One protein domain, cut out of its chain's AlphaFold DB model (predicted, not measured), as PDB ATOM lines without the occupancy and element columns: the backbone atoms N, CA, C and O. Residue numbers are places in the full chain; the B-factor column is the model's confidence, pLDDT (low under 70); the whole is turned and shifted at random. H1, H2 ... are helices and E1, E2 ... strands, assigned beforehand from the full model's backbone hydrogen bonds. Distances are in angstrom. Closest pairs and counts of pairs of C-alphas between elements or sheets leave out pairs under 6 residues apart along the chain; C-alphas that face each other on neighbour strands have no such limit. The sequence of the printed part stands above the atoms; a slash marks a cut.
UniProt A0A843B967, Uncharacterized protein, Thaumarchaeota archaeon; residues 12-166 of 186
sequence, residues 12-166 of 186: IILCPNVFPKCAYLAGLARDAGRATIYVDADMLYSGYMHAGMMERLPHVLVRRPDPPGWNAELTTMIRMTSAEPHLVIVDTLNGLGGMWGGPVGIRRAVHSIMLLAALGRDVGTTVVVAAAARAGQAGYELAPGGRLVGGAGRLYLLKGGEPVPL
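This is residues 12 to 166 of the 186 residues of an uncharacterized protein of Thaumarchaeota archaeon (UniProt A0A843B967). A strongly twisted sheet forms the middle of this domain, with helices on both faces: it curls round H1, H2 is on the same face as H1, H5 lies over E5 on the opposite face, where H4 is beside the strands and over none of them, and H3, side by side with part of H5, only grazes the sheet. The longest strand, E5, bends, and its last part makes a hairpin with E6 at one end of the longest axis. The 155 printed residues have five named helices and eight named strands, in the order E1 H1 E2 H2 E3 H3 E4 H4 H5 E5 E6 E7 E8. The branched sheet is mixed, E5 with E6 and E7 with E8 being antiparallel and the other neighbours parallel; the class is mixed, helices and strands. It is compact, with a radius of gyration of the C-alphas of 14.6 A and spans of 42 by 31 by 29 A.

Start at E1, residues 12 to 15: parallel to it, E5, residues 126 to 136, lies on one side, with N 13 and O 129 2.8 A apart, and E7, residues 154 to 159, on the other side, with N 12 and O 154 2.8 A apart. Next, H1, residues 18 to 30, only just touches H2, residues 44 to 50, with 3 pairs of C-alphas within 8 A, made by residues 22 to 26 of H1; the closest, Cys 22 and Tyr 45, are 6.4 A apart. E2, residues 36 to 40, has E3, residues 60 to 63, on one side and E4, residues 87 to 91, on the other side; find N 38 and O 61, and N 37 and O 87, each 2.8 A apart. E4 pairs with E5, N 88 and O 126 being 2.8 A apart. H3, residues 70 to 83, touches residues 112 to 119 of H5, residues 102 to 119, at a shallow tilt of 21 degrees; the closest C-alphas, of Ser 82 and Leu 119, are 5.5 A apart. H4, residues 93 to 98, touches residues 103 to 110 of H5 at a steep tilt of 45 degrees, opposite ways, closest at the C-alphas of Gly 97 and Ile 106, 3.9 A apart. H5 is over E5 at a height over the sheet of 10.0 A. E2, H2, E3 and E4, H4 H5, E5 are strand-helix-strand units, two parallel neighbour strands with helix between, each with a right-handed crossover. E5 and E6, residues 139 to 142, form a hairpin, with N 134 and O 141 2.8 A apart; E7 and E8, residues 162 to 165, form another, with N 157 and O 164 2.8 A apart. Every O i to N i+4 pair is within hydrogen-bond range in H2, H3 and H4, against 7 of 9 in H1 and 13 of 14 in H5.

Find C-alpha 12, where E1 begins, at (195.821, 167.171, 174.499). H1 is 19.2 A long, H3 19.9 A, and H5 26.7 A from C-alpha 102 at (195.808, 150.650, 185.779). E5 runs 28.7 A and bends by 58 degrees at residue 132. E8 ends at C-alpha 165, (202.541, 173.600, 171.392).

The C-alphas farthest apart, of Pro 58 and Gln 137, are 43.0 A apart. The printed part has no cut. The link from E6 to E7 is long. Confidence is under 70 at residue 18, residues 136 to 138 and residues 143 to 152.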
ATOM      1  N   ILE A  12     195.463 167.616 173.154       88.75
ATOM      2  CA  ILE A  12     195.821 167.171 174.499       88.75
ATOM      3  C   ILE A  12     196.630 168.272 175.179       88.75
ATOM      4  O   ILE A  12     197.689 168.663 174.692       88.75
ATOM      5  N   ILE A  13     196.139 168.748 176.317       89.56
ATOM      6  CA  ILE A  13     196.747 169.792 177.134       89.56
ATOM      7  C   ILE A  13     197.344 169.141 178.377       89.56
ATOM      8  O   ILE A  13     196.640 168.682 179.279       89.56
ATOM      9  N   LEU A  14     198.669 169.103 178.417       88.44
ATOM     10  CA  LEU A  14     199.445 168.614 179.542       88.44
ATOM     11  C   LEU A  14     199.462 169.675 180.632       88.44
ATOM     12  O   LEU A  14     199.870 170.815 180.405       88.44
ATOM     13  N   CYS A  15     199.021 169.281 181.818       87.81
ATOM     14  CA  CYS A  15     198.844 170.149 182.968       87.81
ATOM     15  C   CYS A  15     199.771 169.678 184.097       87.81
ATOM     16  O   CYS A  15     199.428 168.727 184.804       87.81
ATOM     17  N   PRO A  16     200.940 170.318 184.285       79.75
ATOM     18  CA  PRO A  16     201.822 170.034 185.417       79.75
ATOM     19  C   PRO A  16     201.214 170.426 186.763       79.75
ATOM     20  O   PRO A  16     201.461 169.777 187.772       79.75
ATOM     21  N   ASN A  17     200.386 171.474 186.758       74.00
ATOM     22  CA  ASN A  17     199.689 171.986 187.928       74.00
ATOM     23  C   ASN A  17     198.178 171.786 187.761       74.00
ATOM     24  O   ASN A  17     197.611 172.148 186.729       74.00
ATOM     25  N   VAL A  18     197.521 171.243 188.789       67.31
ATOM     26  CA  VAL A  18     196.099 170.857 188.734       67.31
ATOM     27  C   VAL A  18     195.155 172.066 188.813       67.31
ATOM     28  O   VAL A  18     194.098 172.046 188.193       67.31
ATOM     29  N   PHE A  19     195.533 173.146 189.506       70.75
ATOM     30  CA  PHE A  19     194.661 174.319 189.677       70.75
ATOM     31  C   PHE A  19     194.518 175.197 188.419       70.75
ATOM     32  O   PHE A  19     193.384 175.492 188.037       70.75
ATOM     33  N   PRO A  20     195.604 175.584 187.710       81.25
ATOM     34  CA  PRO A  20     195.483 176.397 186.495       81.25
ATOM     35  C   PRO A  20     194.686 175.711 185.377       81.25
ATOM     36  O   PRO A  20     194.073 176.387 184.557       81.25
ATOM     37  N   LYS A  21     194.656 174.371 185.373       87.00
ATOM     38  CA  LYS A  21     193.873 173.552 184.441       87.00
ATOM     39  C   LYS A  21     192.384 173.901 184.496       87.00
ATOM     40  O   LYS A  21     191.816 174.242 183.465       87.00
ATOM     41  N   CYS A  22     191.755 173.829 185.672       87.25
ATOM     42  CA  CYS A  22     190.307 174.040 185.789       87.25
ATOM     43  C   CYS A  22     189.899 175.452 185.347       87.25
ATOM     44  O   CYS A  22     188.913 175.603 184.634       87.25
ATOM     45  N   ALA A  23     190.681 176.476 185.709       88.38
ATOM     46  CA  ALA A  23     190.429 177.852 185.279       88.38
ATOM     47  C   ALA A  23     190.537 178.008 183.752       88.38
ATOM     48  O   ALA A  23     189.662 178.607 183.127       88.38
ATOM     49  N   TYR A  24     191.576 177.425 183.148       91.19
ATOM     50  CA  TYR A  24     191.761 177.448 181.700       91.19
ATOM     51  C   TYR A  24     190.606 176.749 180.961       91.19
ATOM     52  O   TYR A  24     190.031 177.321 180.036       91.19
ATOM     53  N   LEU A  25     190.223 175.539 181.381       92.81
ATOM     54  CA  LEU A  25     189.145 174.779 180.738       92.81
ATOM     55  C   LEU A  25     187.777 175.448 180.903       92.81
ATOM     56  O   LEU A  25     186.987 175.460 179.960       92.81
ATOM     57  N   ALA A  26     187.508 176.047 182.066       91.56
ATOM     58  CA  ALA A  26     186.304 176.841 182.286       91.56
ATOM     59  C   ALA A  26     186.269 178.074 181.367       91.56
ATOM     60  O   ALA A  26     185.235 178.374 180.769       91.56
ATOM     61  N   GLY A  27     187.406 178.759 181.201       92.06
ATOM     62  CA  GLY A  27     187.548 179.851 180.238       92.06
ATOM     63  C   GLY A  27     187.280 179.394 178.805       92.06
ATOM     64  O   GLY A  27     186.486 180.014 178.106       92.06
ATOM     65  N   LEU A  28     187.851 178.255 178.408       92.50
ATOM     66  CA  LEU A  28     187.627 177.657 177.095       92.50
ATOM     67  C   LEU A  28     186.143 177.337 176.847       92.50
ATOM     68  O   LEU A  28     185.639 177.615 175.764       92.50
ATOM     69  N   ALA A  29     185.438 176.784 177.838       93.06
ATOM     70  CA  ALA A  29     184.005 176.493 177.741       93.06
ATOM     71  C   ALA A  29     183.153 177.771 177.635       93.06
ATOM     72  O   ALA A  29     182.202 177.830 176.852       93.06
ATOM     73  N   ARG A  30     183.503 178.809 178.405       92.69
ATOM     74  CA  ARG A  30     182.840 180.122 178.394       92.69
ATOM     75  C   ARG A  30     182.976 180.811 177.039       92.69
ATOM     76  O   ARG A  30     181.982 181.283 176.498       92.69
ATOM     77  N   ASP A  31     184.178 180.795 176.473       91.69
ATOM     78  CA  ASP A  31     184.515 181.512 175.240       91.69
ATOM     79  C   ASP A  31     184.239 180.682 173.962       91.69
ATOM     80  O   ASP A  31     184.463 181.154 172.849       91.69
ATOM     81  N   ALA A  32     183.727 179.449 174.093       88.88
ATOM     82  CA  ALA A  32     183.573 178.490 172.991       88.88
ATOM     83  C   ALA A  32     182.639 178.945 171.854       88.88
ATOM     84  O   ALA A  32     182.776 178.466 170.722       88.88
ATOM     85  N   GLY A  33     181.651 179.792 172.165       86.50
ATOM     86  CA  GLY A  33     180.647 180.285 171.215       86.50
ATOM     87  C   GLY A  33     179.756 179.204 170.580       86.50
ATOM     88  O   GLY A  33     179.093 179.480 169.586       86.50
ATOM     89  N   ARG A  34     179.759 177.969 171.108       88.94
ATOM     90  CA  ARG A  34     179.021 176.810 170.573       88.94
ATOM     91  C   ARG A  34     178.660 175.803 171.670       88.94
ATOM     92  O   ARG A  34     179.212 175.863 172.772       88.94
ATOM     93  N   ALA A  35     177.781 174.848 171.352       94.94
ATOM     94  CA  ALA A  35     177.403 173.766 172.261       94.94
ATOM     95  C   ALA A  35     178.642 173.016 172.774       94.94
ATOM     96  O   ALA A  35     179.492 172.574 171.995       94.94
ATOM     97  N   THR A  36     178.752 172.895 174.095       96.12
ATOM     98  CA  THR A  36     179.923 172.319 174.755       96.12
ATOM     99  C   THR A  36     179.516 171.139 175.626       96.12
ATOM    100  O   THR A  36     178.620 171.254 176.456       96.12
ATOM    101  N   ILE A  37     180.189 170.001 175.466       96.62
ATOM    102  CA  ILE A  37     180.078 168.846 176.358       96.62
ATOM    103  C   ILE A  37     181.314 168.847 177.257       96.62
ATOM    104  O   ILE A  37     182.431 168.673 176.774       96.62
ATOM    105  N   TYR A  38     181.120 169.042 178.558       96.19
ATOM    106  CA  TYR A  38     182.193 169.029 179.550       96.19
ATOM    107  C   TYR A  38     182.167 167.704 180.312       96.19
ATOM    108  O   TYR A  38     181.280 167.466 181.130       96.19
ATOM    109  N   VAL A  39     183.128 166.831 180.037       95.75
ATOM    110  CA  VAL A  39     183.299 165.538 180.698       95.75
ATOM    111  C   VAL A  39     184.172 165.735 181.938       95.75
ATOM    112  O   VAL A  39     185.397 165.748 181.841       95.75
ATOM    113  N   ASP A  40     183.532 165.901 183.092       93.94
ATOM    114  CA  ASP A  40     184.151 166.130 184.401       93.94
ATOM    115  C   ASP A  40     184.407 164.795 185.120       93.94
ATOM    116  O   ASP A  40     183.580 164.300 185.888       93.94
ATOM    117  N   ALA A  41     185.539 164.175 184.797       91.44
ATOM    118  CA  ALA A  41     185.985 162.878 185.295       91.44
ATOM    119  C   ALA A  41     186.752 162.947 186.625       91.44
ATOM    120  O   ALA A  41     186.915 161.913 187.267       91.44
ATOM    121  N   ASP A  42     187.245 164.121 187.034       88.31
ATOM    122  CA  ASP A  42     187.873 164.317 188.352       88.31
ATOM    123  C   ASP A  42     187.026 165.136 189.339       88.31
ATOM    124  O   ASP A  42     187.445 165.359 190.475       88.31
ATOM    125  N   MET A  43     185.804 165.502 188.936       90.56
ATOM    126  CA  MET A  43     184.784 166.189 189.735       90.56
ATOM    127  C   MET A  43     185.161 167.599 190.213       90.56
ATOM    128  O   MET A  43     184.399 168.210 190.971       90.56
ATOM    129  N   LEU A  44     186.298 168.150 189.784       90.25
ATOM    130  CA  LEU A  44     186.730 169.474 190.225       90.25
ATOM    131  C   LEU A  44     185.844 170.571 189.634       90.25
ATOM    132  O   LEU A  44     185.395 171.458 190.363       90.25
ATOM    133  N   TYR A  45     185.543 170.497 188.335       91.75
ATOM    134  CA  TYR A  45     184.736 171.516 187.662       91.75
ATOM    135  C   TYR A  45     183.330 171.601 188.263       91.75
ATOM    136  O   TYR A  45     182.861 172.672 188.657       91.75
ATOM    137  N   SER A  46     182.656 170.459 188.404       92.19
ATOM    138  CA  SER A  46     181.311 170.438 188.962       92.19
ATOM    139  C   SER A  46     181.269 170.701 190.464       92.19
ATOM    140  O   SER A  46     180.270 171.254 190.933       92.19
ATOM    141  N   GLY A  47     182.345 170.395 191.195       91.94
ATOM    142  CA  GLY A  47     182.546 170.846 192.569       91.94
ATOM    143  C   GLY A  47     182.569 172.373 192.672       91.94
ATOM    144  O   GLY A  47     181.809 172.945 193.455       91.94
ATOM    145  N   TYR A  48     183.354 173.053 191.829       92.00
ATOM    146  CA  TYR A  48     183.415 174.520 191.813       92.00
ATOM    147  C   TYR A  48     182.096 175.177 191.397       92.00
ATOM    148  O   TYR A  48     181.701 176.179 191.997       92.00
ATOM    149  N   MET A  49     181.372 174.601 190.433       91.69
ATOM    150  CA  MET A  49     180.024 175.070 190.088       91.69
ATOM    151  C   MET A  49     179.037 174.919 191.253       91.69
ATOM    152  O   MET A  49     178.192 175.785 191.464       91.69
ATOM    153  N   HIS A  50     179.099 173.806 191.994       92.62
ATOM    154  CA  HIS A  50     178.218 173.586 193.142       92.62
ATOM    155  C   HIS A  50     178.516 174.568 194.281       92.62
ATOM    156  O   HIS A  50     177.589 175.078 194.901       92.62
ATOM    157  N   ALA A  51     179.795 174.885 194.498       92.81
ATOM    158  CA  ALA A  51     180.247 175.855 195.493       92.81
ATOM    159  C   ALA A  51     180.015 177.330 195.097       92.81
ATOM    160  O   ALA A  51     180.392 178.222 195.854       92.81
ATOM    161  N   GLY A  52     179.445 177.613 193.917       91.25
ATOM    162  CA  GLY A  52     179.236 178.981 193.426       91.25
ATOM    163  C   GLY A  52     180.522 179.712 193.018       91.25
ATOM    164  O   GLY A  52     180.502 180.924 192.833       91.25
ATOM    165  N   MET A  53     181.638 178.989 192.873       89.88
ATOM    166  CA  MET A  53     182.933 179.545 192.458       89.88
ATOM    167  C   MET A  53     183.071 179.650 190.933       89.88
ATOM    168  O   MET A  53     183.948 180.354 190.440       89.88
ATOM    169  N   MET A  54     182.222 178.939 190.185       89.00
ATOM    170  CA  MET A  54     182.129 179.011 188.728       89.00
ATOM    171  C   MET A  54     180.676 179.188 188.298       89.00
ATOM    172  O   MET A  54     179.764 178.594 188.876       89.00
ATOM    173  N   GLU A  55     180.475 179.995 187.259       87.75
ATOM    174  CA  GLU A  55     179.164 180.221 186.662       87.75
ATOM    175  C   GLU A  55     178.654 178.965 185.941       87.75
ATOM    176  O   GLU A  55     179.414 178.218 185.318       87.75
ATOM    177  N   ARG A  56     177.336 178.745 185.993       89.88
ATOM    178  CA  ARG A  56     176.673 177.740 185.161       89.88
ATOM    179  C   ARG A  56     176.389 178.322 183.785       89.88
ATOM    180  O   ARG A  56     175.567 179.219 183.647       89.88
ATOM    181  N   LEU A  57     177.020 177.750 182.772       93.19
ATOM    182  CA  LEU A  57     176.868 178.181 181.389       93.19
ATOM    183  C   LEU A  57     175.746 177.381 180.699       93.19
ATOM    184  O   LEU A  57     175.813 176.150 180.692       93.19
ATOM    185  N   PRO A  58     174.727 178.026 180.101       92.38
ATOM    186  CA  PRO A  58     173.560 177.331 179.545       92.38
ATOM    187  C   PRO A  58     173.886 176.470 178.317       92.38
ATOM    188  O   PRO A  58     173.198 175.491 178.047       92.38
ATOM    189  N   HIS A  59     174.949 176.806 177.585       94.06
ATOM    190  CA  HIS A  59     175.436 176.045 176.430       94.06
ATOM    191  C   HIS A  59     176.404 174.914 176.805       94.06
ATOM    192  O   HIS A  59     176.902 174.227 175.910       94.06
ATOM    193  N   VAL A  60     176.692 174.723 178.100       96.00
ATOM    194  CA  VAL A  60     177.601 173.686 178.601       96.00
ATOM    195  C   VAL A  60     176.809 172.553 179.250       96.00
ATOM    196  O   VAL A  60     176.213 172.697 180.317       96.00
ATOM    197  N   LEU A  61     176.868 171.381 178.629       96.06
ATOM    198  CA  LEU A  61     176.349 170.134 179.164       96.06
ATOM    199  C   LEU A  61     177.447 169.399 179.934       96.06
ATOM    200  O   LEU A  61     178.393 168.881 179.344       96.06
ATOM    201  N   VAL A  62     177.304 169.319 181.255       95.56
ATOM    202  CA  VAL A  62     178.280 168.644 182.118       95.56
ATOM    203  C   VAL A  62     177.927 167.168 182.269       95.56
ATOM    204  O   VAL A  62     176.842 166.820 182.736       95.56
ATOM    205  N   ARG A  63     178.865 166.296 181.899       94.12
ATOM    206  CA  ARG A  63     178.793 164.842 182.058       94.12
ATOM    207  C   ARG A  63     179.794 164.413 183.116       94.12
ATOM    208  O   ARG A  63     180.965 164.758 183.020       94.12
ATOM    209  N   ARG A  64     179.338 163.651 184.108       92.00
ATOM    210  CA  ARG A  64     180.198 163.043 185.130       92.00
ATOM    211  C   ARG A  64     180.276 161.549 184.834       92.00
ATOM    212  O   ARG A  64     179.273 160.869 185.033       92.00
ATOM    213  N   PRO A  65     181.392 161.056 184.280       86.62
ATOM    214  CA  PRO A  65     181.549 159.645 183.967       86.62
ATOM    215  C   PRO A  65     181.344 158.767 185.200       86.62
ATOM    216  O   PRO A  65     181.936 159.017 186.248       86.62
ATOM    217  N   ASP A  66     180.554 157.710 185.046       84.69
ATOM    218  CA  ASP A  66     180.480 156.610 186.001       84.69
ATOM    219  C   ASP A  66     180.863 155.295 185.285       84.69
ATOM    220  O   ASP A  66     180.544 155.134 184.098       84.69
ATOM    221  N   PRO A  67     181.583 154.354 185.933       80.69
ATOM    222  CA  PRO A  67     182.045 153.151 185.243       80.69
ATOM    223  C   PRO A  67     180.911 152.261 184.689       80.69
ATOM    224  O   PRO A  67     181.044 151.824 183.539       80.69
ATOM    225  N   PRO A  68     179.817 151.978 185.432       83.69
ATOM    226  CA  PRO A  68     178.659 151.245 184.898       83.69
ATOM    227  C   PRO A  68     177.981 151.881 183.667       83.69
ATOM    228  O   PRO A  68     177.602 151.172 182.733       83.69
ATOM    229  N   GLY A  69     177.837 153.204 183.646       86.00
ATOM    230  CA  GLY A  69     177.090 153.995 182.667       86.00
ATOM    231  C   GLY A  69     177.928 154.523 181.506       86.00
ATOM    232  O   GLY A  69     177.371 154.983 180.506       86.00
ATOM    233  N   TRP A  70     179.261 154.412 181.572       87.75
ATOM    234  CA  TRP A  70     180.166 155.015 180.591       87.75
ATOM    235  C   TRP A  70     179.852 154.652 179.139       87.75
ATOM    236  O   TRP A  70     179.909 155.511 178.268       87.75
ATOM    237  N   ASN A  71     179.515 153.393 178.844       88.69
ATOM    238  CA  ASN A  71     179.236 152.986 177.464       88.69
ATOM    239  C   ASN A  71     177.975 153.676 176.903       88.69
ATOM    240  O   ASN A  71     177.945 154.044 175.725       88.69
ATOM    241  N   ALA A  72     176.950 153.870 177.735       91.25
ATOM    242  CA  ALA A  72     175.722 154.558 177.348       91.25
ATOM    243  C   ALA A  72     175.962 156.067 177.181       91.25
ATOM    244  O   ALA A  72     175.523 156.660 176.191       91.25
ATOM    245  N   GLU A  73     176.731 156.667 178.093       91.50
ATOM    246  CA  GLU A  73     177.147 158.070 178.002       91.50
ATOM    247  C   GLU A  73     178.023 158.317 176.768       91.50
ATOM    248  O   GLU A  73     177.756 159.233 175.993       91.50
ATOM    249  N   LEU A  74     179.002 157.452 176.498       92.44
ATOM    250  CA  LEU A  74     179.833 157.524 175.298       92.44
ATOM    251  C   LEU A  74     178.991 157.423 174.024       92.44
ATOM    252  O   LEU A  74     179.185 158.212 173.105       92.44
ATOM    253  N   THR A  75     178.034 156.494 173.974       94.06
ATOM    254  CA  THR A  75     177.123 156.352 172.825       94.06
ATOM    255  C   THR A  75     176.293 157.617 172.615       94.06
ATOM    256  O   THR A  75     176.125 158.071 171.484       94.06
ATOM    257  N   THR A  76     175.802 158.210 173.702       94.75
ATOM    258  CA  THR A  76     175.041 159.465 173.669       94.75
ATOM    259  C   THR A  76     175.904 160.613 173.160       94.75
ATOM    260  O   THR A  76     175.504 161.315 172.232       94.75
ATOM    261  N   MET A  77     177.117 160.766 173.697       95.25
ATOM    262  CA  MET A  77     178.065 161.786 173.251       95.25
ATOM    263  C   MET A  77     178.437 161.605 171.779       95.25
ATOM    264  O   MET A  77     178.431 162.585 171.040       95.25
ATOM    265  N   ILE A  78     178.694 160.376 171.319       94.62
ATOM    266  CA  ILE A  78     178.970 160.092 169.904       94.62
ATOM    267  C   ILE A  78     177.810 160.572 169.033       94.62
ATOM    268  O   ILE A  78     178.044 161.343 168.112       94.62
ATOM    269  N   ARG A  79     176.567 160.201 169.361       95.31
ATOM    270  CA  ARG A  79     175.382 160.623 168.593       95.31
ATOM    271  C   ARG A  79     175.249 162.143 168.497       95.31
ATOM    272  O   ARG A  79     174.931 162.649 167.429       95.31
ATOM    273  N   MET A  80     175.488 162.861 169.596       94.56
ATOM    274  CA  MET A  80     175.438 164.327 169.609       94.56
ATOM    275  C   MET A  80     176.557 164.930 168.751       94.56
ATOM    276  O   MET A  80     176.312 165.764 167.883       94.56
ATOM    277  N   THR A  81     177.788 164.476 168.984       93.38
ATOM    278  CA  THR A  81     179.009 165.025 168.375       93.38
ATOM    279  C   THR A  81     179.188 164.674 166.903       93.38
ATOM    280  O   THR A  81     179.944 165.368 166.230       93.38
ATOM    281  N   SER A  82     178.523 163.625 166.408       93.75
ATOM    282  CA  SER A  82     178.503 163.249 164.990       93.75
ATOM    283  C   SER A  82     177.373 163.906 164.197       93.75
ATOM    284  O   SER A  82     177.374 163.817 162.977       93.75
ATOM    285  N   ALA A  83     176.379 164.492 164.871       94.38
ATOM    286  CA  ALA A  83     175.237 165.134 164.220       94.38
ATOM    287  C   ALA A  83     175.443 166.643 164.056       94.38
ATOM    288  O   ALA A  83     175.118 167.195 163.013       94.38
ATOM    289  N   GLU A  84     176.000 167.296 165.076       93.56
ATOM    290  CA  GLU A  84     176.164 168.749 165.130       93.56
ATOM    291  C   GLU A  84     177.570 169.112 165.640       93.56
ATOM    292  O   GLU A  84     178.157 168.347 166.421       93.56
ATOM    293  N   PRO A  85     178.118 170.285 165.272       92.88
ATOM    294  CA  PRO A  85     179.409 170.738 165.773       92.88
ATOM    295  C   PRO A  85     179.372 170.983 167.287       92.88
ATOM    296  O   PRO A  85     178.626 171.829 167.779       92.88
ATOM    297  N   HIS A  86     180.246 170.304 168.029       94.62
ATOM    298  CA  HIS A  86     180.417 170.512 169.467       94.62
ATOM    299  C   HIS A  86     181.857 170.884 169.830       94.62
ATOM    300  O   HIS A  86     182.815 170.558 169.126       94.62
ATOM    301  N   LEU A  87     182.028 171.529 170.981       95.19
ATOM    302  CA  LEU A  87     183.280 171.470 171.728       95.19
ATOM    303  C   LEU A  87     183.150 170.381 172.796       95.19
ATOM    304  O   LEU A  87     182.266 170.443 173.643       95.19
ATOM    305  N   VAL A  88     184.029 169.387 172.788       95.94
ATOM    306  CA  VAL A  88     184.108 168.377 173.846       95.94
ATOM    307  C   VAL A  88     185.343 168.660 174.684       95.94
ATOM    308  O   VAL A  88     186.453 168.653 174.157       95.94
ATOM    309  N   ILE A  89     185.162 168.889 175.980       95.81
ATOM    310  CA  ILE A  89     186.249 169.052 176.948       95.81
ATOM    311  C   ILE A  89     186.288 167.809 177.832       95.81
ATOM    312  O   ILE A  89     185.284 167.463 178.443       95.81
ATOM    313  N   VAL A  90     187.437 167.141 177.914       94.62
ATOM    314  CA  VAL A  90     187.663 165.987 178.793       94.62
ATOM    315  C   VAL A  90     188.598 166.383 179.927       94.62
ATOM    316  O   VAL A  90     189.792 166.593 179.710       94.62
ATOM    317  N   ASP A  91     188.049 166.458 181.135       92.38
ATOM    318  CA  ASP A  91     188.707 166.912 182.357       92.38
ATOM    319  C   ASP A  91     188.627 165.821 183.440       92.38
ATOM    320  O   ASP A  91     187.663 165.734 184.181       92.38
ATOM    321  N   THR A  92     189.560 164.881 183.558       90.12
ATOM    322  CA  THR A  92     190.818 164.722 182.817       90.12
ATOM    323  C   THR A  92     190.953 163.319 182.244       90.12
ATOM    324  O   THR A  92     190.275 162.381 182.665       90.12
ATOM    325  N   LEU A  93     191.914 163.134 181.336       89.50
ATOM    326  CA  LEU A  93     192.348 161.812 180.879       89.50
ATOM    327  C   LEU A  93     192.705 160.881 182.049       89.50
ATOM    328  O   LEU A  93     192.427 159.685 181.999       89.50
ATOM    329  N   ASN A  94     193.312 161.428 183.101       86.94
ATOM    330  CA  ASN A  94     193.737 160.686 184.284       86.94
ATOM    331  C   ASN A  94     192.528 160.251 185.120       86.94
ATOM    332  O   ASN A  94     192.470 159.088 185.513       86.94
ATOM    333  N   GLY A  95     191.543 161.137 185.317       88.94
ATOM    334  CA  GLY A  95     190.266 160.789 185.951       88.94
ATOM    335  C   GLY A  95     189.520 159.708 185.165       88.94
ATOM    336  O   GLY A  95     189.144 158.676 185.720       88.94
ATOM    337  N   LEU A  96     189.418 159.877 183.842       88.50
ATOM    338  CA  LEU A  96     188.726 158.925 182.972       88.50
ATOM    339  C   LEU A  96     189.426 157.557 182.941       88.50
ATOM    340  O   LEU A  96     188.774 156.521 183.034       88.50
ATOM    341  N   GLY A  97     190.757 157.531 182.853       86.12
ATOM    342  CA  GLY A  97     191.519 156.285 182.914       86.12
ATOM    343  C   GLY A  97     191.488 155.618 184.290       86.12
ATOM    344  O   GLY A  97     191.522 154.389 184.370       86.12
ATOM    345  N   GLY A  98     191.373 156.408 185.360       85.69
ATOM    346  CA  GLY A  98     191.257 155.930 186.736       85.69
ATOM    347  C   GLY A  98     190.004 155.091 186.992       85.69
ATOM    348  O   GLY A  98     190.064 154.172 187.805       85.69
ATOM    349  N   MET A  99     188.915 155.315 186.248       85.19
ATOM    350  CA  MET A  99     187.641 154.598 186.421       85.19
ATOM    351  C   MET A  99     187.739 153.073 186.298       85.19
ATOM    352  O   MET A  99     186.965 152.357 186.928       85.19
ATOM    353  N   TRP A 100     188.667 152.570 185.479       81.94
ATOM    354  CA  TRP A 100     188.862 151.126 185.267       81.94
ATOM    355  C   TRP A 100     190.168 150.593 185.854       81.94
ATOM    356  O   TRP A 100     190.434 149.398 185.755       81.94
ATOM    357  N   GLY A 101     190.976 151.466 186.458       77.88
ATOM    358  CA  GLY A 101     192.251 151.108 187.062       77.88
ATOM    359  C   GLY A 101     193.357 150.742 186.063       77.88
ATOM    360  O   GLY A 101     193.152 150.165 184.990       77.88
ATOM    361  N   GLY A 102     194.588 151.070 186.460       75.88
ATOM    362  CA  GLY A 102     195.808 150.650 185.779       75.88
ATOM    363  C   GLY A 102     195.949 151.109 184.314       75.88
ATOM    364  O   GLY A 102     195.200 151.949 183.810       75.88
ATOM    365  N   PRO A 103     196.928 150.546 183.584       75.38
ATOM    366  CA  PRO A 103     197.218 150.940 182.202       75.38
ATOM    367  C   PRO A 103     196.096 150.625 181.199       75.38
ATOM    368  O   PRO A 103     196.013 151.254 180.144       75.38
ATOM    369  N   VAL A 104     195.242 149.638 181.501       81.94
ATOM    370  CA  VAL A 104     194.098 149.262 180.651       81.94
ATOM    371  C   VAL A 104     193.058 150.382 180.628       81.94
ATOM    372  O   VAL A 104     192.567 150.720 179.550       81.94
ATOM    373  N   GLY A 105     192.771 151.000 181.779       84.94
ATOM    374  CA  GLY A 105     191.825 152.110 181.871       84.94
ATOM    375  C   GLY A 105     192.254 153.323 181.051       84.94
ATOM    376  O   GLY A 105     191.461 153.845 180.270       84.94
ATOM    377  N   ILE A 106     193.533 153.708 181.122       83.44
ATOM    378  CA  ILE A 106     194.082 154.810 180.312       83.44
ATOM    379  C   ILE A 106     193.961 154.514 178.812       83.44
ATOM    380  O   ILE A 106     193.524 155.378 178.055       83.44
ATOM    381  N   ARG A 107     194.279 153.290 178.362       83.00
ATOM    382  CA  ARG A 107     194.104 152.916 176.945       83.00
ATOM    383  C   ARG A 107     192.645 153.002 176.508       83.00
ATOM    384  O   ARG A 107     192.363 153.530 175.437       83.00
ATOM    385  N   ARG A 108     191.720 152.518 177.340       86.62
ATOM    386  CA  ARG A 108     190.281 152.598 177.061       86.62
ATOM    387  C   ARG A 108     189.817 154.051 176.944       86.62
ATOM    388  O   ARG A 108     189.144 154.378 175.973       86.62
ATOM    389  N   ALA A 109     190.237 154.912 177.869       88.56
ATOM    390  CA  ALA A 109     189.957 156.344 177.836       88.56
ATOM    391  C   ALA A 109     190.469 157.000 176.542       88.56
ATOM    392  O   ALA A 109     189.703 157.666 175.847       88.56
ATOM    393  N   VAL A 110     191.731 156.747 176.168       87.38
ATOM    394  CA  VAL A 110     192.318 157.253 174.914       87.38
ATOM    395  C   VAL A 110     191.519 156.780 173.698       87.38
ATOM    396  O   VAL A 110     191.174 157.600 172.852       87.38
ATOM    397  N   HIS A 111     191.163 155.495 173.613       88.19
ATOM    398  CA  HIS A 111     190.376 154.983 172.488       88.19
ATOM    399  C   HIS A 111     188.982 155.621 172.403       88.19
ATOM    400  O   HIS A 111     188.547 155.968 171.307       88.19
ATOM    401  N   SER A 112     188.294 155.827 173.531       90.19
ATOM    402  CA  SER A 112     186.996 156.518 173.549       90.19
ATOM    403  C   SER A 112     187.105 157.962 173.050       90.19
ATOM    404  O   SER A 112     186.276 158.402 172.256       90.19
ATOM    405  N   ILE A 113     188.150 158.679 173.462       91.00
ATOM    406  CA  ILE A 113     188.438 160.050 173.018       91.00
ATOM    407  C   ILE A 113     188.743 160.087 171.519       91.00
ATOM    408  O   ILE A 113     188.216 160.933 170.800       91.00
ATOM    409  N   MET A 114     189.584 159.167 171.037       88.94
ATOM    410  CA  MET A 114     189.918 159.074 169.616       88.94
ATOM    411  C   MET A 114     188.684 158.765 168.772       88.94
ATOM    412  O   MET A 114     188.516 159.365 167.714       88.94
ATOM    413  N   LEU A 115     187.808 157.876 169.246       91.50
ATOM    414  CA  LEU A 115     186.554 157.547 168.573       91.50
ATOM    415  C   LEU A 115     185.629 158.768 168.473       91.50
ATOM    416  O   LEU A 115     185.143 159.063 167.385       91.50
ATOM    417  N   LEU A 116     185.444 159.512 169.571       91.25
ATOM    418  CA  LEU A 116     184.679 160.767 169.579       91.25
ATOM    419  C   LEU A 116     185.250 161.783 168.581       91.25
ATOM    420  O   LEU A 116     184.519 162.335 167.763       91.25
ATOM    421  N   ALA A 117     186.567 161.995 168.613       90.44
ATOM    422  CA  ALA A 117     187.235 162.939 167.722       90.44
ATOM    423  C   ALA A 117     187.174 162.510 166.247       90.44
ATOM    424  O   ALA A 117     187.129 163.361 165.362       90.44
ATOM    425  N   ALA A 118     187.205 161.206 165.968       90.44
ATOM    426  CA  ALA A 118     187.106 160.681 164.614       90.44
ATOM    427  C   ALA A 118     185.693 160.857 164.047       90.44
ATOM    428  O   ALA A 118     185.553 161.389 162.952       90.44
ATOM    429  N   LEU A 119     184.664 160.460 164.800       91.56
ATOM    430  CA  LEU A 119     183.272 160.500 164.341       91.56
ATOM    431  C   LEU A 119     182.690 161.916 164.291       91.56
ATOM    432  O   LEU A 119     181.818 162.186 163.475       91.56
ATOM    433  N   GLY A 120     183.173 162.826 165.137       91.31
ATOM    434  CA  GLY A 120     182.745 164.222 165.118       91.31
ATOM    435  C   GLY A 120     183.502 165.107 164.120       91.31
ATOM    436  O   GLY A 120     183.150 166.272 163.946       91.31
ATOM    437  N   ARG A 121     184.549 164.587 163.466       89.12
ATOM    438  CA  ARG A 121     185.433 165.382 162.601       89.12
ATOM    439  C   ARG A 121     184.684 166.038 161.446       89.12
ATOM    440  O   ARG A 121     184.890 167.222 161.196       89.12
ATOM    441  N   ASP A 122     183.838 165.273 160.765       88.69
ATOM    442  CA  ASP A 122     183.195 165.703 159.518       88.69
ATOM    443  C   ASP A 122     182.158 166.810 159.748       88.69
ATOM    444  O   ASP A 122     181.893 167.608 158.854       88.69
ATOM    445  N   VAL A 123     181.637 166.914 160.976       91.25
ATOM    446  CA  VAL A 123     180.724 167.985 161.406       91.25
ATOM    447  C   VAL A 123     181.436 169.111 162.164       91.25
ATOM    448  O   VAL A 123     180.793 170.008 162.695       91.25
ATOM    449  N   GLY A 124     182.770 169.099 162.241       90.81
ATOM    450  CA  GLY A 124     183.543 170.167 162.885       90.81
ATOM    451  C   GLY A 124     183.564 170.121 164.418       90.81
ATOM    452  O   GLY A 124     183.880 171.132 165.058       90.81
ATOM    453  N   THR A 125     183.265 168.970 165.027       93.00
ATOM    454  CA  THR A 125     183.448 168.783 166.470       93.00
ATOM    455  C   THR A 125     184.931 168.836 166.835       93.00
ATOM    456  O   THR A 125     185.779 168.195 166.217       93.00
ATOM    457  N   THR A 126     185.241 169.592 167.886       93.25
ATOM    458  CA  THR A 126     186.591 169.729 168.444       93.25
ATOM    459  C   THR A 126     186.666 169.010 169.783       93.25
ATOM    460  O   THR A 126     185.821 169.236 170.645       93.25
ATOM    461  N   VAL A 127     187.684 168.171 169.983       94.00
ATOM    462  CA  VAL A 127     187.905 167.459 171.253       94.00
ATOM    463  C   VAL A 127     189.169 167.990 171.919       94.00
ATOM    464  O   VAL A 127     190.254 167.925 171.344       94.00
ATOM    465  N   VAL A 128     189.033 168.497 173.139       94.12
ATOM    466  CA  VAL A 128     190.118 169.010 173.977       94.12
ATOM    467  C   VAL A 128     190.203 168.155 175.230       94.12
ATOM    468  O   VAL A 128     189.208 167.916 175.903       94.12
ATOM    469  N   VAL A 129     191.394 167.670 175.546       92.56
ATOM    470  CA  VAL A 129     191.635 166.712 176.622       92.56
ATOM    471  C   VAL A 129     192.681 167.292 177.548       92.56
ATOM    472  O   VAL A 129     193.822 167.487 177.140       92.56
ATOM    473  N   ALA A 130     192.329 167.528 178.804       92.38
ATOM    474  CA  ALA A 130     193.313 167.846 179.821       92.38
ATOM    475  C   ALA A 130     193.888 166.567 180.422       92.38
ATOM    476  O   ALA A 130     193.175 165.597 180.690       92.38
ATOM    477  N   ALA A 131     195.193 166.573 180.656       89.19
ATOM    478  CA  ALA A 131     195.889 165.465 181.278       89.19
ATOM    479  C   ALA A 131     196.884 165.981 182.315       89.19
ATOM    480  O   ALA A 131     197.753 166.795 182.002       89.19
ATOM    481  N   ALA A 132     196.783 165.484 183.545       86.88
ATOM    482  CA  ALA A 132     197.808 165.686 184.556       86.88
ATOM    483  C   ALA A 132     199.090 164.983 184.101       86.88
ATOM    484  O   ALA A 132     199.097 163.770 183.845       86.88
ATOM    485  N   ALA A 133     200.166 165.755 183.981       84.12
ATOM    486  CA  ALA A 133     201.434 165.272 183.461       84.12
ATOM    487  C   ALA A 133     202.603 165.763 184.312       84.12
ATOM    488  O   ALA A 133     202.613 166.896 184.772       84.12
ATOM    489  N   ARG A 134     203.617 164.923 184.488       78.19
ATOM    490  CA  ARG A 134     204.861 165.261 185.178       78.19
ATOM    491  C   ARG A 134     206.026 165.268 184.205       78.19
ATOM    492  O   ARG A 134     206.042 164.526 183.225       78.19
ATOM    493  N   ALA A 135     207.019 166.079 184.522       74.06
ATOM    494  CA  ALA A 135     208.335 166.019 183.917       74.06
ATOM    495  C   ALA A 135     208.988 164.642 184.174       74.06
ATOM    496  O   ALA A 135     209.133 164.230 185.325       74.06
ATOM    497  N   GLY A 136     209.372 163.938 183.112       68.56
ATOM    498  CA  GLY A 136     210.185 162.720 183.127       68.56
ATOM    499  C   GLY A 136     211.463 162.895 182.299       68.56
ATOM    500  O   GLY A 136     211.649 163.911 181.632       68.56
ATOM    501  N   GLN A 137     212.355 161.901 182.311       61.69
ATOM    502  CA  GLN A 137     213.685 162.029 181.685       61.69
ATOM    503  C   GLN A 137     213.657 162.193 180.156       61.69
ATOM    504  O   GLN A 137     214.574 162.764 179.576       61.69
ATOM    505  N   ALA A 138     212.615 161.687 179.493       61.09
ATOM    506  CA  ALA A 138     212.475 161.723 178.035       61.09
ATOM    507  C   ALA A 138     211.351 162.663 177.552       61.09
ATOM    508  O   ALA A 138     210.987 162.626 176.378       61.09
ATOM    509  N   GLY A 139     210.769 163.468 178.447       70.50
ATOM    510  CA  GLY A 139     209.607 164.314 178.160       70.50
ATOM    511  C   GLY A 139     208.544 164.233 179.254       70.50
ATOM    512  O   GLY A 139     208.850 163.915 180.397       70.50
ATOM    513  N   TYR A 140     207.290 164.527 178.917       73.00
ATOM    514  CA  TYR A 140     206.184 164.492 179.874       73.00
ATOM    515  C   TYR A 140     205.542 163.102 179.974       73.00
ATOM    516  O   TYR A 140     205.299 162.431 178.970       73.00
ATOM    517  N   GLU A 141     205.212 162.694 181.195       73.62
ATOM    518  CA  GLU A 141     204.532 161.439 181.524       73.62
ATOM    519  C   GLU A 141     203.187 161.724 182.200       73.62
ATOM    520  O   GLU A 141     203.086 162.653 182.994       73.62
ATOM    521  N   LEU A 142     202.159 160.919 181.930       72.06
ATOM    522  CA  LEU A 142     200.865 161.010 182.611       72.06
ATOM    523  C   LEU A 142     200.999 160.606 184.084       72.06
ATOM    524  O   LEU A 142     201.584 159.571 184.411       72.06
ATOM    525  N   ALA A 143     200.397 161.389 184.975       61.25
ATOM    526  CA  ALA A 143     200.392 161.124 186.410       61.25
ATOM    527  C   ALA A 143     199.013 160.612 186.890       61.25
ATOM    528  O   ALA A 143     198.032 161.327 186.707       61.25
ATOM    529  N   PRO A 144     198.885 159.429 187.528       52.50
ATOM    530  CA  PRO A 144     199.944 158.509 187.941       52.50
ATOM    531  C   PRO A 144     200.238 157.400 186.906       52.50
ATOM    532  O   PRO A 144     199.339 156.704 186.440       52.50
ATOM    533  N   GLY A 145     201.526 157.187 186.611       52.56
ATOM    534  CA  GLY A 145     202.052 155.919 186.080       52.56
ATOM    535  C   GLY A 145     201.881 155.633 184.582       52.56
ATOM    536  O   GLY A 145     202.096 154.493 184.171       52.56
ATOM    537  N   GLY A 146     201.504 156.610 183.755       57.66
ATOM    538  CA  GLY A 146     201.285 156.392 182.320       57.66
ATOM    539  C   GLY A 146     202.328 157.075 181.439       57.66
ATOM    540  O   GLY A 146     202.691 158.225 181.666       57.66
ATOM    541  N   ARG A 147     202.762 156.420 180.360       56.47
ATOM    542  CA  ARG A 147     203.415 157.126 179.249       56.47
ATOM    543  C   ARG A 147     202.326 157.732 178.369       56.47
ATOM    544  O   ARG A 147     201.333 157.057 178.089       56.47
ATOM    545  N   LEU A 148     202.492 158.979 177.932       58.62
ATOM    546  CA  LEU A 148     201.596 159.528 176.921       58.62
ATOM    547  C   LEU A 148     201.739 158.682 175.651       58.62
ATOM    548  O   LEU A 148     202.860 158.419 175.208       58.62
ATOM    549  N   VAL A 149     200.626 158.229 175.076       51.91
ATOM    550  CA  VAL A 149     200.667 157.527 173.792       51.91
ATOM    551  C   VAL A 149     201.023 158.567 172.732       51.91
ATOM    552  O   VAL A 149     200.208 159.426 172.392       51.91
ATOM    553  N   GLY A 150     202.268 158.537 172.253       51.22
ATOM    554  CA  GLY A 150     202.693 159.362 171.125       51.22
ATOM    555  C   GLY A 150     201.768 159.127 169.928       51.22
ATOM    556  O   GLY A 150     201.409 157.988 169.642       51.22
ATOM    557  N   GLY A 151     201.346 160.202 169.262       58.16
ATOM    558  CA  GLY A 151     200.458 160.132 168.094       58.16
ATOM    559  C   GLY A 151     198.951 160.139 168.390       58.16
ATOM    560  O   GLY A 151     198.168 160.123 167.447       58.16
ATOM    561  N   ALA A 152     198.520 160.213 169.657       60.56
ATOM    562  CA  ALA A 152     197.092 160.262 170.003       60.56
ATOM    563  C   ALA A 152     196.398 161.593 169.645       60.56
ATOM    564  O   ALA A 152     195.174 161.642 169.588       60.56
ATOM    565  N   GLY A 153     197.159 162.667 169.414       72.50
ATOM    566  CA  GLY A 153     196.637 164.002 169.137       72.50
ATOM    567  C   GLY A 153     197.731 165.067 169.139       72.50
ATOM    568  O   GLY A 153     198.918 164.755 169.278       72.50
ATOM    569  N   ARG A 154     197.337 166.335 169.004       83.56
ATOM    570  CA  ARG A 154     198.269 167.467 169.127       83.56
ATOM    571  C   ARG A 154     198.528 167.768 170.591       83.56
ATOM    572  O   ARG A 154     197.581 167.896 171.360       83.56
ATOM    573  N   LEU A 155     199.798 167.894 170.957       84.19
ATOM    574  CA  LEU A 155     200.210 168.082 172.344       84.19
ATOM    575  C   LEU A 155     200.502 169.549 172.636       84.19
ATOM    576  O   LEU A 155     201.240 170.204 171.899       84.19
ATOM    577  N   TYR A 156     199.972 170.019 173.757       85.50
ATOM    578  CA  TYR A 156     200.215 171.339 174.313       85.50
ATOM    579  C   TYR A 156     200.639 171.208 175.771       85.50
ATOM    580  O   TYR A 156     200.193 170.301 176.466       85.50
ATOM    581  N   LEU A 157     201.464 172.126 176.250       86.56
ATOM    582  CA  LEU A 157     201.804 172.289 177.655       86.56
ATOM    583  C   LEU A 157     201.103 173.534 178.195       86.56
ATOM    584  O   LEU A 157     201.266 174.615 177.634       86.56
ATOM    585  N   LEU A 158     200.362 173.410 179.294       85.81
ATOM    586  CA  LEU A 158     199.765 174.563 179.962       85.81
ATOM    587  C   LEU A 158     200.838 175.312 180.771       85.81
ATOM    588  O   LEU A 158     201.262 174.841 181.832       85.81
ATOM    589  N   LYS A 159     201.269 176.480 180.283       83.31
ATOM    590  CA  LYS A 159     202.297 177.334 180.900       83.31
ATOM    591  C   LYS A 159     201.748 178.745 181.086       83.31
ATOM    592  O   LYS A 159     201.272 179.360 180.142       83.31
ATOM    593  N   GLY A 160     201.788 179.257 182.319       80.31
ATOM    594  CA  GLY A 160     201.297 180.609 182.619       80.31
ATOM    595  C   GLY A 160     199.806 180.831 182.319       80.31
ATOM    596  O   GLY A 160     199.406 181.965 182.105       80.31
ATOM    597  N   GLY A 161     198.997 179.763 182.290       82.50
ATOM    598  CA  GLY A 161     197.568 179.831 181.963       82.50
ATOM    599  C   GLY A 161     197.234 179.677 180.477       82.50
ATOM    600  O   GLY A 161     196.058 179.655 180.143       82.50
ATOM    601  N   GLU A 162     198.231 179.507 179.605       83.69
ATOM    602  CA  GLU A 162     198.036 179.372 178.158       83.69
ATOM    603  C   GLU A 162     198.647 178.053 177.637       83.69
ATOM    604  O   GLU A 162     199.674 177.595 178.156       83.69
ATOM    605  N   PRO A 163     198.036 177.390 176.635       85.31
ATOM    606  CA  PRO A 163     198.561 176.158 176.064       85.31
ATOM    607  C   PRO A 163     199.614 176.468 174.991       85.31
ATOM    608  O   PRO A 163     199.329 177.102 173.972       85.31
ATOM    609  N   VAL A 164     200.829 175.961 175.194       85.88
ATOM    610  CA  VAL A 164     201.978 176.112 174.289       85.88
ATOM    611  C   VAL A 164     202.198 174.807 173.516       85.88
ATOM    612  O   VAL A 164     202.313 173.762 174.158       85.88
ATOM    613  N   PRO A 165     202.263 174.808 172.169       84.00
ATOM    614  CA  PRO A 165     202.541 173.600 171.392       84.00
ATOM    615  C   PRO A 165     203.855 172.925 171.808       84.00
ATOM    616  O   PRO A 165     204.897 173.566 171.913       84.00
ATOM    617  N   LEU A 166     203.833 171.604 171.991       76.94
ATOM    618  CA  LEU A 166     205.015 170.841 172.415       76.94
ATOM    619  C   LEU A 166     206.013 170.556 171.273       76.94
ATOM    620  O   LEU A 166     207.108 170.068 171.538       76.94
TER     621      LEU A 166